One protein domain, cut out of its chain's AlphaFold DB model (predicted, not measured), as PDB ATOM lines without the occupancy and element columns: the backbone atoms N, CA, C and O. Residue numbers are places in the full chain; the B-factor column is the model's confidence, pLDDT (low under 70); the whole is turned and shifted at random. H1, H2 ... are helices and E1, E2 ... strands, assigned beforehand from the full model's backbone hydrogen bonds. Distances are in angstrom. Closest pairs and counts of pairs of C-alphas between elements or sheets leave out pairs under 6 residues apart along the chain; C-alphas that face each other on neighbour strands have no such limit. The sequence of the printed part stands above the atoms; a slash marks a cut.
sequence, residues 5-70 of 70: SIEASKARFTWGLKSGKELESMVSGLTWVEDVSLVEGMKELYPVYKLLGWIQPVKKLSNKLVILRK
ATOM      1  N   SER A   5     124.494 173.556 139.112       74.38
ATOM      2  CA  SER A   5     123.448 172.731 139.737       74.38
ATOM      3  C   SER A   5     124.000 171.703 140.737       74.38
ATOM      4  O   SER A   5     123.287 171.281 141.646       74.38
ATOM      5  N   ILE A   6     125.273 171.320 140.609       77.00
ATOM      6  CA  ILE A   6     125.931 170.330 141.467       77.00
ATOM      7  C   ILE A   6     126.574 170.988 142.696       77.00
ATOM      8  O   ILE A   6     126.592 170.395 143.773       77.00
ATOM      9  N   GLU A   7     127.070 172.222 142.576       79.44
ATOM     10  CA  GLU A   7     127.766 172.906 143.679       79.44
ATOM     11  C   GLU A   7     126.852 173.177 144.882       79.44
ATOM     12  O   GLU A   7     127.274 173.013 146.027       79.44
ATOM     13  N   ALA A   8     125.587 173.524 144.638       82.12
ATOM     14  CA  ALA A   8     124.626 173.812 145.702       82.12
ATOM     15  C   ALA A   8     124.119 172.554 146.432       82.12
ATOM     16  O   ALA A   8     123.739 172.631 147.600       82.12
ATOM     17  N   SER A   9     124.103 171.393 145.769       82.06
ATOM     18  CA  SER A   9     123.417 170.195 146.275       82.06
ATOM     19  C   SER A   9     124.227 169.384 147.287       82.06
ATOM     20  O   SER A   9     123.671 168.502 147.939       82.06
ATOM     21  N   LYS A  10     125.538 169.644 147.417       80.62
ATOM     22  CA  LYS A  10     126.480 168.800 148.185       80.62
ATOM     23  C   LYS A  10     126.384 167.310 147.812       80.62
ATOM     24  O   LYS A  10     126.697 166.446 148.636       80.62
ATOM     25  N   ALA A  11     125.945 167.005 146.588       82.44
ATOM     26  CA  ALA A  11     125.777 165.637 146.129       82.44
ATOM     27  C   ALA A  11     127.115 164.885 146.181       82.44
ATOM     28  O   ALA A  11     128.163 165.409 145.794       82.44
ATOM     29  N   ARG A  12     127.075 163.641 146.665       79.56
ATOM     30  CA  ARG A  12     128.216 162.724 146.620       79.56
ATOM     31  C   ARG A  12     128.060 161.828 145.403       79.56
ATOM     32  O   ARG A  12     127.035 161.173 145.249       79.56
ATOM     33  N   PHE A  13     129.084 161.804 144.561       83.62
ATOM     34  CA  PHE A  13     129.142 160.921 143.404       83.62
ATOM     35  C   PHE A  13     130.034 159.736 143.746       83.62
ATOM     36  O   PHE A  13     131.181 159.922 144.157       83.62
ATOM     37  N   THR A  14     129.508 158.531 143.566       82.88
ATOM     38  CA  THR A  14     130.255 157.287 143.735       82.88
ATOM     39  C   THR A  14     130.313 156.575 142.393       82.88
ATOM     40  O   THR A  14     129.291 156.380 141.741       82.88
ATOM     41  N   TRP A  15     131.524 156.215 141.974       85.75
ATOM     42  CA  TRP A  15     131.792 155.525 140.714       85.75
ATOM     43  C   TRP A  15     132.211 154.079 140.986       85.75
ATOM     44  O   TRP A  15     132.698 153.773 142.072       85.75
ATOM     45  N   GLY A  16     132.074 153.207 139.985       85.31
ATOM     46  CA  GLY A  16     132.573 151.826 140.049       85.31
ATOM     47  C   GLY A  16     131.534 150.757 140.393       85.31
ATOM     48  O   GLY A  16     131.903 149.592 140.510       85.31
ATOM     49  N   LEU A  17     130.256 151.131 140.500       85.56
ATOM     50  CA  LEU A  17     129.149 150.178 140.609       85.56
ATOM     51  C   LEU A  17     129.074 149.304 139.353       85.56
ATOM     52  O   LEU A  17     129.073 149.830 138.234       85.56
ATOM     53  N   LYS A  18     129.005 147.979 139.518       84.00
ATOM     54  CA  LYS A  18     128.937 147.038 138.381       84.00
ATOM     55  C   LYS A  18     127.504 146.655 138.013       84.00
ATOM     56  O   LYS A  18     127.261 146.221 136.882       84.00
ATOM     57  N   SER A  19     126.570 146.816 138.947       86.25
ATOM     58  CA  SER A  19     125.153 146.483 138.793       86.25
ATOM     59  C   SER A  19     124.257 147.382 139.643       86.25
ATOM     60  O   SER A  19     124.713 147.989 140.615       86.25
ATOM     61  N   GLY A  20     122.969 147.437 139.305       86.88
ATOM     62  CA  GLY A  20     121.974 148.145 140.107       86.88
ATOM     63  C   GLY A  20     121.754 147.497 141.476       86.88
ATOM     64  O   GLY A  20     121.432 148.192 142.434       86.88
ATOM     65  N   LYS A  21     122.014 146.190 141.603       89.75
ATOM     66  CA  LYS A  21     121.919 145.452 142.872       89.75
ATOM     67  C   LYS A  21     122.841 146.001 143.959       89.75
ATOM     68  O   LYS A  21     122.487 145.991 145.131       89.75
ATOM     69  N   GLU A  22     124.005 146.521 143.585       90.50
ATOM     70  CA  GLU A  22     124.934 147.134 144.542       90.50
ATOM     71  C   GLU A  22     124.384 148.431 145.164       90.50
ATOM     72  O   GLU A  22     124.869 148.848 146.210       90.50
ATOM     73  N   LEU A  23     123.352 149.057 144.584       88.38
ATOM     74  CA  LEU A  23     122.727 150.253 145.164       88.38
ATOM     75  C   LEU A  23     121.913 149.947 146.426       88.38
ATOM     76  O   LEU A  23     121.856 150.794 147.316       88.38
ATOM     77  N   GLU A  24     121.319 148.754 146.524       90.56
ATOM     78  CA  GLU A  24     120.527 148.324 147.690       90.56
ATOM     79  C   GLU A  24     121.363 148.338 148.979       90.56
ATOM     80  O   GLU A  24     120.883 148.742 150.035       90.56
ATOM     81  N   SER A  25     122.647 147.970 148.902       87.31
ATOM     82  CA  SER A  25     123.544 148.006 150.065       87.31
ATOM     83  C   SER A  25     124.061 149.410 150.399       87.31
ATOM     84  O   SER A  25     124.550 149.633 151.507       87.31
ATOM     85  N   MET A  26     123.959 150.362 149.466       87.50
ATOM     86  CA  MET A  26     124.437 151.736 149.637       87.50
ATOM     87  C   MET A  26     123.363 152.699 150.143       87.50
ATOM     88  O   MET A  26     123.693 153.696 150.792       87.50
ATOM     89  N   VAL A  27     122.095 152.442 149.823       85.81
ATOM     90  CA  VAL A  27     120.970 153.319 150.153       85.81
ATOM     91  C   VAL A  27     119.906 152.507 150.880       85.81
ATOM     92  O   VAL A  27     119.226 151.676 150.288       85.81
ATOM     93  N   SER A  28     119.745 152.769 152.176       86.62
ATOM     94  CA  SER A  28     118.726 152.104 152.983       86.62
ATOM     95  C   SER A  28     117.310 152.448 152.508       86.62
ATOM     96  O   SER A  28     117.024 153.574 152.098       86.62
ATOM     97  N   GLY A  29     116.406 151.468 152.589       90.62
ATOM     98  CA  GLY A  29     115.006 151.643 152.185       90.62
ATOM     99  C   GLY A  29     114.771 151.591 150.675       90.62
ATOM    100  O   GLY A  29     113.722 152.028 150.218       90.62
ATOM    101  N   LEU A  30     115.735 151.091 149.899       90.62
ATOM    102  CA  LEU A  30     115.525 150.690 148.513       90.62
ATOM    103  C   LEU A  30     115.836 149.204 148.387       90.62
ATOM    104  O   LEU A  30     116.890 148.758 148.826       90.62
ATOM    105  N   THR A  31     114.928 148.457 147.773       93.31
ATOM    106  CA  THR A  31     115.095 147.040 147.463       93.31
ATOM    107  C   THR A  31     115.317 146.869 145.971       93.31
ATOM    108  O   THR A  31     114.554 147.399 145.156       93.31
ATOM    109  N   TRP A  32     116.352 146.123 145.604       93.06
ATOM    110  CA  TRP A  32     116.623 145.816 144.205       93.06
ATOM    111  C   TRP A  32     115.575 144.848 143.647       93.06
ATOM    112  O   TRP A  32     115.245 143.845 144.279       93.06
ATOM    113  N   VAL A  33     115.059 145.148 142.452       91.94
ATOM    114  CA  VAL A  33     114.126 144.269 141.734       91.94
ATOM    115  C   VAL A  33     114.832 143.614 140.555       91.94
ATOM    116  O   VAL A  33     114.949 142.393 140.513       91.94
ATOM    117  N   GLU A  34     115.319 144.420 139.612       90.06
ATOM    118  CA  GLU A  34     116.033 143.938 138.431       90.06
ATOM    119  C   GLU A  34     116.827 145.053 137.736       90.06
ATOM    120  O   GLU A  34     116.523 146.243 137.860       90.06
ATOM    121  N   ASP A  35     117.839 144.641 136.970       88.81
ATOM    122  CA  ASP A  35     118.561 145.508 136.042       88.81
ATOM    123  C   ASP A  35     117.963 145.321 134.642       88.81
ATOM    124  O   ASP A  35     117.941 144.210 134.109       88.81
ATOM    125  N   VAL A  36     117.520 146.412 134.022       86.44
ATOM    126  CA  VAL A  36     116.846 146.399 132.718       86.44
ATOM    127  C   VAL A  36     117.592 147.257 131.706       86.44
ATOM    128  O   VAL A  36     118.379 148.137 132.054       86.44
ATOM    129  N   SER A  37     117.355 147.028 130.415       85.00
ATOM    130  CA  SER A  37     117.832 147.971 129.397       85.00
ATOM    131  C   SER A  37     117.061 149.289 129.484       85.00
ATOM    132  O   SER A  37     115.917 149.322 129.942       85.00
ATOM    133  N   LEU A  38     117.646 150.367 128.962       83.44
ATOM    134  CA  LEU A  38     116.967 151.653 128.813       83.44
ATOM    135  C   LEU A  38     115.611 151.498 128.119       83.44
ATOM    136  O   LEU A  38     114.637 152.104 128.539       83.44
ATOM    137  N   VAL A  39     115.525 150.656 127.090       82.81
ATOM    138  CA  VAL A  39     114.270 150.426 126.362       82.81
ATOM    139  C   VAL A  39     113.222 149.773 127.245       82.81
ATOM    140  O   VAL A  39     112.086 150.231 127.254       82.81
ATOM    141  N   GLU A  40     113.589 148.718 127.974       82.69
ATOM    142  CA  GLU A  40     112.674 148.032 128.891       82.69
ATOM    143  C   GLU A  40     112.183 148.988 129.985       82.69
ATOM    144  O   GLU A  40     110.977 149.149 130.146       82.69
ATOM    145  N   GLY A  41     113.082 149.725 130.647       83.31
ATOM    146  CA  GLY A  41     112.677 150.686 131.678       83.31
ATOM    147  C   GLY A  41     111.823 151.837 131.129       83.31
ATOM    148  O   GLY A  41     110.880 152.286 131.777       83.31
ATOM    149  N   MET A  42     112.076 152.280 129.895       84.69
ATOM    150  CA  MET A  42     111.249 153.304 129.253       84.69
ATOM    151  C   MET A  42     109.854 152.805 128.868       84.69
ATOM    152  O   MET A  42     108.956 153.633 128.764       84.69
ATOM    153  N   LYS A  43     109.618 151.496 128.693       84.19
ATOM    154  CA  LYS A  43     108.258 150.966 128.470       84.19
ATOM    155  C   LYS A  43     107.357 151.143 129.691       84.19
ATOM    156  O   LYS A  43     106.152 151.310 129.501       84.19
ATOM    157  N   GLU A  44     107.930 151.093 130.893       81.81
ATOM    158  CA  GLU A  44     107.209 151.322 132.151       81.81
ATOM    159  C   GLU A  44     106.846 152.801 132.320       81.81
ATOM    160  O   GLU A  44     105.725 153.131 132.697       81.81
ATOM    161  N   LEU A  45     107.767 153.705 131.970       82.44
ATOM    162  CA  LEU A  45     107.550 155.152 132.083       82.44
ATOM    163  C   LEU A  45     106.699 155.725 130.941       82.44
ATOM    164  O   LEU A  45     105.880 156.616 131.152       82.44
ATOM    165  N   TYR A  46     106.898 155.226 129.720       86.56
ATOM    166  CA  TYR A  46     106.297 155.742 128.494       86.56
ATOM    167  C   TYR A  46     105.811 154.586 127.609       86.56
ATOM    168  O   TYR A  46     106.580 154.036 126.812       86.56
ATOM    169  N   PRO A  47     104.507 154.252 127.648       83.44
ATOM    170  CA  PRO A  47     103.950 153.116 126.913       83.44
ATOM    171  C   PRO A  47     104.217 153.124 125.399       83.44
ATOM    172  O   PRO A  47     104.255 152.059 124.788       83.44
ATOM    173  N   VAL A  48     104.470 154.290 124.785       85.19
ATOM    174  CA  VAL A  48     104.848 154.415 123.362       85.19
ATOM    175  C   VAL A  48     106.101 153.601 123.005       85.19
ATOM    176  O   VAL A  48     106.213 153.085 121.893       85.19
ATOM    177  N   TYR A  49     107.015 153.381 123.956       78.94
ATOM    178  CA  TYR A  49     108.206 152.556 123.744       78.94
ATOM    179  C   TYR A  49     107.881 151.070 123.540       78.94
ATOM    180  O   TYR A  49     108.685 150.354 122.939       78.94
ATOM    181  N   LYS A  50     106.684 150.604 123.930       79.38
ATOM    182  CA  LYS A  50     106.202 149.254 123.590       79.38
ATOM    183  C   LYS A  50     106.055 149.081 122.075       79.38
ATOM    184  O   LYS A  50     106.309 147.994 121.568       79.38
ATOM    185  N   LEU A  51     105.735 150.161 121.354       82.75
ATOM    186  CA  LEU A  51     105.617 150.169 119.894       82.75
ATOM    187  C   LEU A  51     106.964 150.325 119.190       82.75
ATOM    188  O   LEU A  51     107.104 149.855 118.073       82.75
ATOM    189  N   LEU A  52     107.955 150.969 119.815       75.94
ATOM    190  CA  LEU A  52     109.281 151.213 119.221       75.94
ATOM    191  C   LEU A  52     110.287 150.090 119.505       75.94
ATOM    192  O   LEU A  52     111.285 149.951 118.798       75.94
ATOM    193  N   GLY A  53     109.998 149.239 120.493       69.44
ATOM    194  CA  GLY A  53     110.865 148.142 120.917       69.44
ATOM    195  C   GLY A  53     111.126 147.068 119.858       69.44
ATOM    196  O   GLY A  53     112.034 146.271 120.041       69.44
ATOM    197  N   TRP A  54     110.383 147.024 118.748       74.19
ATOM    198  CA  TRP A  54     110.630 146.114 117.618       74.19
ATOM    199  C   TRP A  54     111.874 146.468 116.782       74.19
ATOM    200  O   TRP A  54     112.464 145.575 116.169       74.19
ATOM    201  N   ILE A  55     112.318 147.730 116.797       79.50
ATOM    202  CA  ILE A  55     113.444 148.226 115.993       79.50
ATOM    203  C   ILE A  55     114.768 147.692 116.573       79.50
ATOM    204  O   ILE A  55     115.150 148.013 117.697       79.50
ATOM    205  N   GLN A  56     115.493 146.872 115.802       68.00
ATOM    206  CA  GLN A  56     116.722 146.183 116.242       68.00
ATOM    207  C   GLN A  56     117.807 147.115 116.833       68.00
ATOM    208  O   GLN A  56     118.358 146.769 117.879       68.00
ATOM    209  N   PRO A  57     118.105 148.295 116.249       73.94
ATOM    210  CA  PRO A  57     119.003 149.281 116.861       73.94
ATOM    211  C   PRO A  57     118.583 149.744 118.261       73.94
ATOM    212  O   PRO A  57     119.434 149.916 119.129       73.94
ATOM    213  N   VAL A  58     117.278 149.906 118.494       69.44
ATOM    214  CA  VAL A  58     116.735 150.368 119.778       69.44
ATOM    215  C   VAL A  58     116.959 149.294 120.843       69.44
ATOM    216  O   VAL A  58     117.484 149.597 121.908       69.44
ATOM    217  N   LYS A  59     116.716 148.014 120.520       66.94
ATOM    218  CA  LYS A  59     116.958 146.872 121.427       66.94
ATOM    219  C   LYS A  59     118.406 146.742 121.921       66.94
ATOM    220  O   LYS A  59     118.630 146.138 122.963       66.94
ATOM    221  N   LYS A  60     119.387 147.265 121.176       67.44
ATOM    222  CA  LYS A  60     120.821 147.153 121.503       67.44
ATOM    223  C   LYS A  60     121.348 148.281 122.398       67.44
ATOM    224  O   LYS A  60     122.525 148.257 122.750       67.44
ATOM    225  N   LEU A  61     120.513 149.249 122.784       69.88
ATOM    226  CA  LEU A  61     120.892 150.292 123.740       69.88
ATOM    227  C   LEU A  61     121.072 149.676 125.134       69.88
ATOM    228  O   LEU A  61     120.114 149.476 125.877       69.88
ATOM    229  N   SER A  62     122.325 149.364 125.471       62.66
ATOM    230  CA  SER A  62     122.706 148.653 126.697       62.66
ATOM    231  C   SER A  62     122.779 149.530 127.942       62.66
ATOM    232  O   SER A  62     123.184 149.030 128.990       62.66
ATOM    233  N   ASN A  63     122.410 150.814 127.846       67.50
ATOM    234  CA  ASN A  63     122.356 151.706 129.001       67.50
ATOM    235  C   ASN A  63     121.473 151.040 130.061       67.50
ATOM    236  O   ASN A  63     120.267 150.896 129.864       67.50
ATOM    237  N   LYS A  64     122.102 150.547 131.129       76.44
ATOM    238  CA  LYS A  64     121.431 149.773 132.169       76.44
ATOM    239  C   LYS A  64     120.669 150.738 133.064       76.44
ATOM    240  O   LYS A  64     121.256 151.660 133.625       76.44
ATOM    241  N   LEU A  65     119.368 150.522 133.171       86.56
ATOM    242  CA  LEU A  65     118.534 151.082 134.221       86.56
ATOM    243  C   LEU A  65     118.379 150.042 135.331       86.56
ATOM    244  O   LEU A  65     118.565 148.846 135.112       86.56
ATOM    245  N   VAL A  66     118.007 150.508 136.515       88.06
ATOM    246  CA  VAL A  66     117.672 149.655 137.655       88.06
ATOM    247  C   VAL A  66     116.248 149.961 138.092       88.06
ATOM    248  O   VAL A  66     115.864 151.129 138.194       88.06
ATOM    249  N   ILE A  67     115.466 148.918 138.347       88.25
ATOM    250  CA  ILE A  67     114.159 149.033 138.988       88.25
ATOM    251  C   ILE A  67     114.356 148.773 140.479       88.25
ATOM    252  O   ILE A  67     114.879 147.733 140.884       88.25
ATOM    253  N   LEU A  68     113.939 149.742 141.293       89.69
ATOM    254  CA  LEU A  68     114.036 149.697 142.748       89.69
ATOM    255  C   LEU A  68     112.639 149.845 143.347       89.69
ATOM    256  O   LEU A  68     111.833 150.652 142.882       89.69
ATOM    257  N   ARG A  69     112.365 149.083 144.401       91.56
ATOM    258  CA  ARG A  69     111.177 149.240 145.243       91.56
ATOM    259  C   ARG A  69     111.557 150.038 146.488       91.56
ATOM    260  O   ARG A  69     112.648 149.847 147.009       91.56
ATOM    261  N   LYS A  70     110.671 150.922 146.941       89.00
ATOM    262  CA  LYS A  70     110.808 151.628 148.221       89.00
ATOM    263  C   LYS A  70     110.150 150.840 149.351       89.00
ATOM    264  O   LYS A  70     109.128 150.181 149.054       89.00
TER     265      LYS A  70
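AT A GLANCE: This is residues 5 to 70 of the 70 residues of an uncharacterized protein of Coprococcus catus (UniProt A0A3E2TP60). A ribbon of two antiparallel strands, E1 and E2, forms the middle, with the short helix H1 near one end and a loop of three short helices, H2, H3 and H4, at the other. Residues 5 to 13 stick out as a free tail. The printed part has 66 residues, with H1, E1, H2, H3, H4 and E2 in that order along the chain; the class is mixed, helices and strands. The whole is loose, with a radius of gyration of the C-alphas of 14.6 A, and spans 40 by 28 by 21 A.

IN THESE COORDINATES: E1, residues 31 to 37, is 18.3 A long from first to last C-alpha, and E2, residues 64 to 69, is 16.6 A. H1 holds residues 22 to 26 and begins at C-alpha 22 (124.934, 147.134, 144.542). H2, residues 38 to 45, is 10.6 A long; H3 holds residues 49 to 52 and H4 residues 56 to 59. E2 ends at C-alpha 69 (111.177, 149.240, 145.243).

HOW THE PARTS SIT: E1 and E2 are antiparallel at 153 degrees, with N 31 and O 69 at 2.8 A and N 67 and O 34 at 2.9 A, both within hydrogen-bond range. The closest C-alphas of H2 and E2, those of Leu 38 and Leu 65, are 5.7 A apart. The closest of H1 and E1, those of Glu 24 and Thr 31, are 5.6 A apart. H2 and H3 touch only at the corner, closest at the C-alphas of Lys 43 and Tyr 49, 5.0 A. H4 is close to H2 but not clearly touching, with the C-alphas of Val 39 and Lys 59 closest at 6.6 A. H1 and H2 are apart. O i to N i+4 pairs are within range in 3 of 4 cases in H2 and 0 of 1 in H1, where 1 of 2 O i to N i+3 pairs is; H3 and H4 are too short for an i+4 pair.

THE WHOLE: The two C-alphas farthest apart, those of Ala 8 and Trp 54, are 41.9 A apart. The printed part has no cut, and the five links between named elements are tight. Mean pLDDT of the printed part is 82.6; residues 53, 56 and 58 to 63 are under 70.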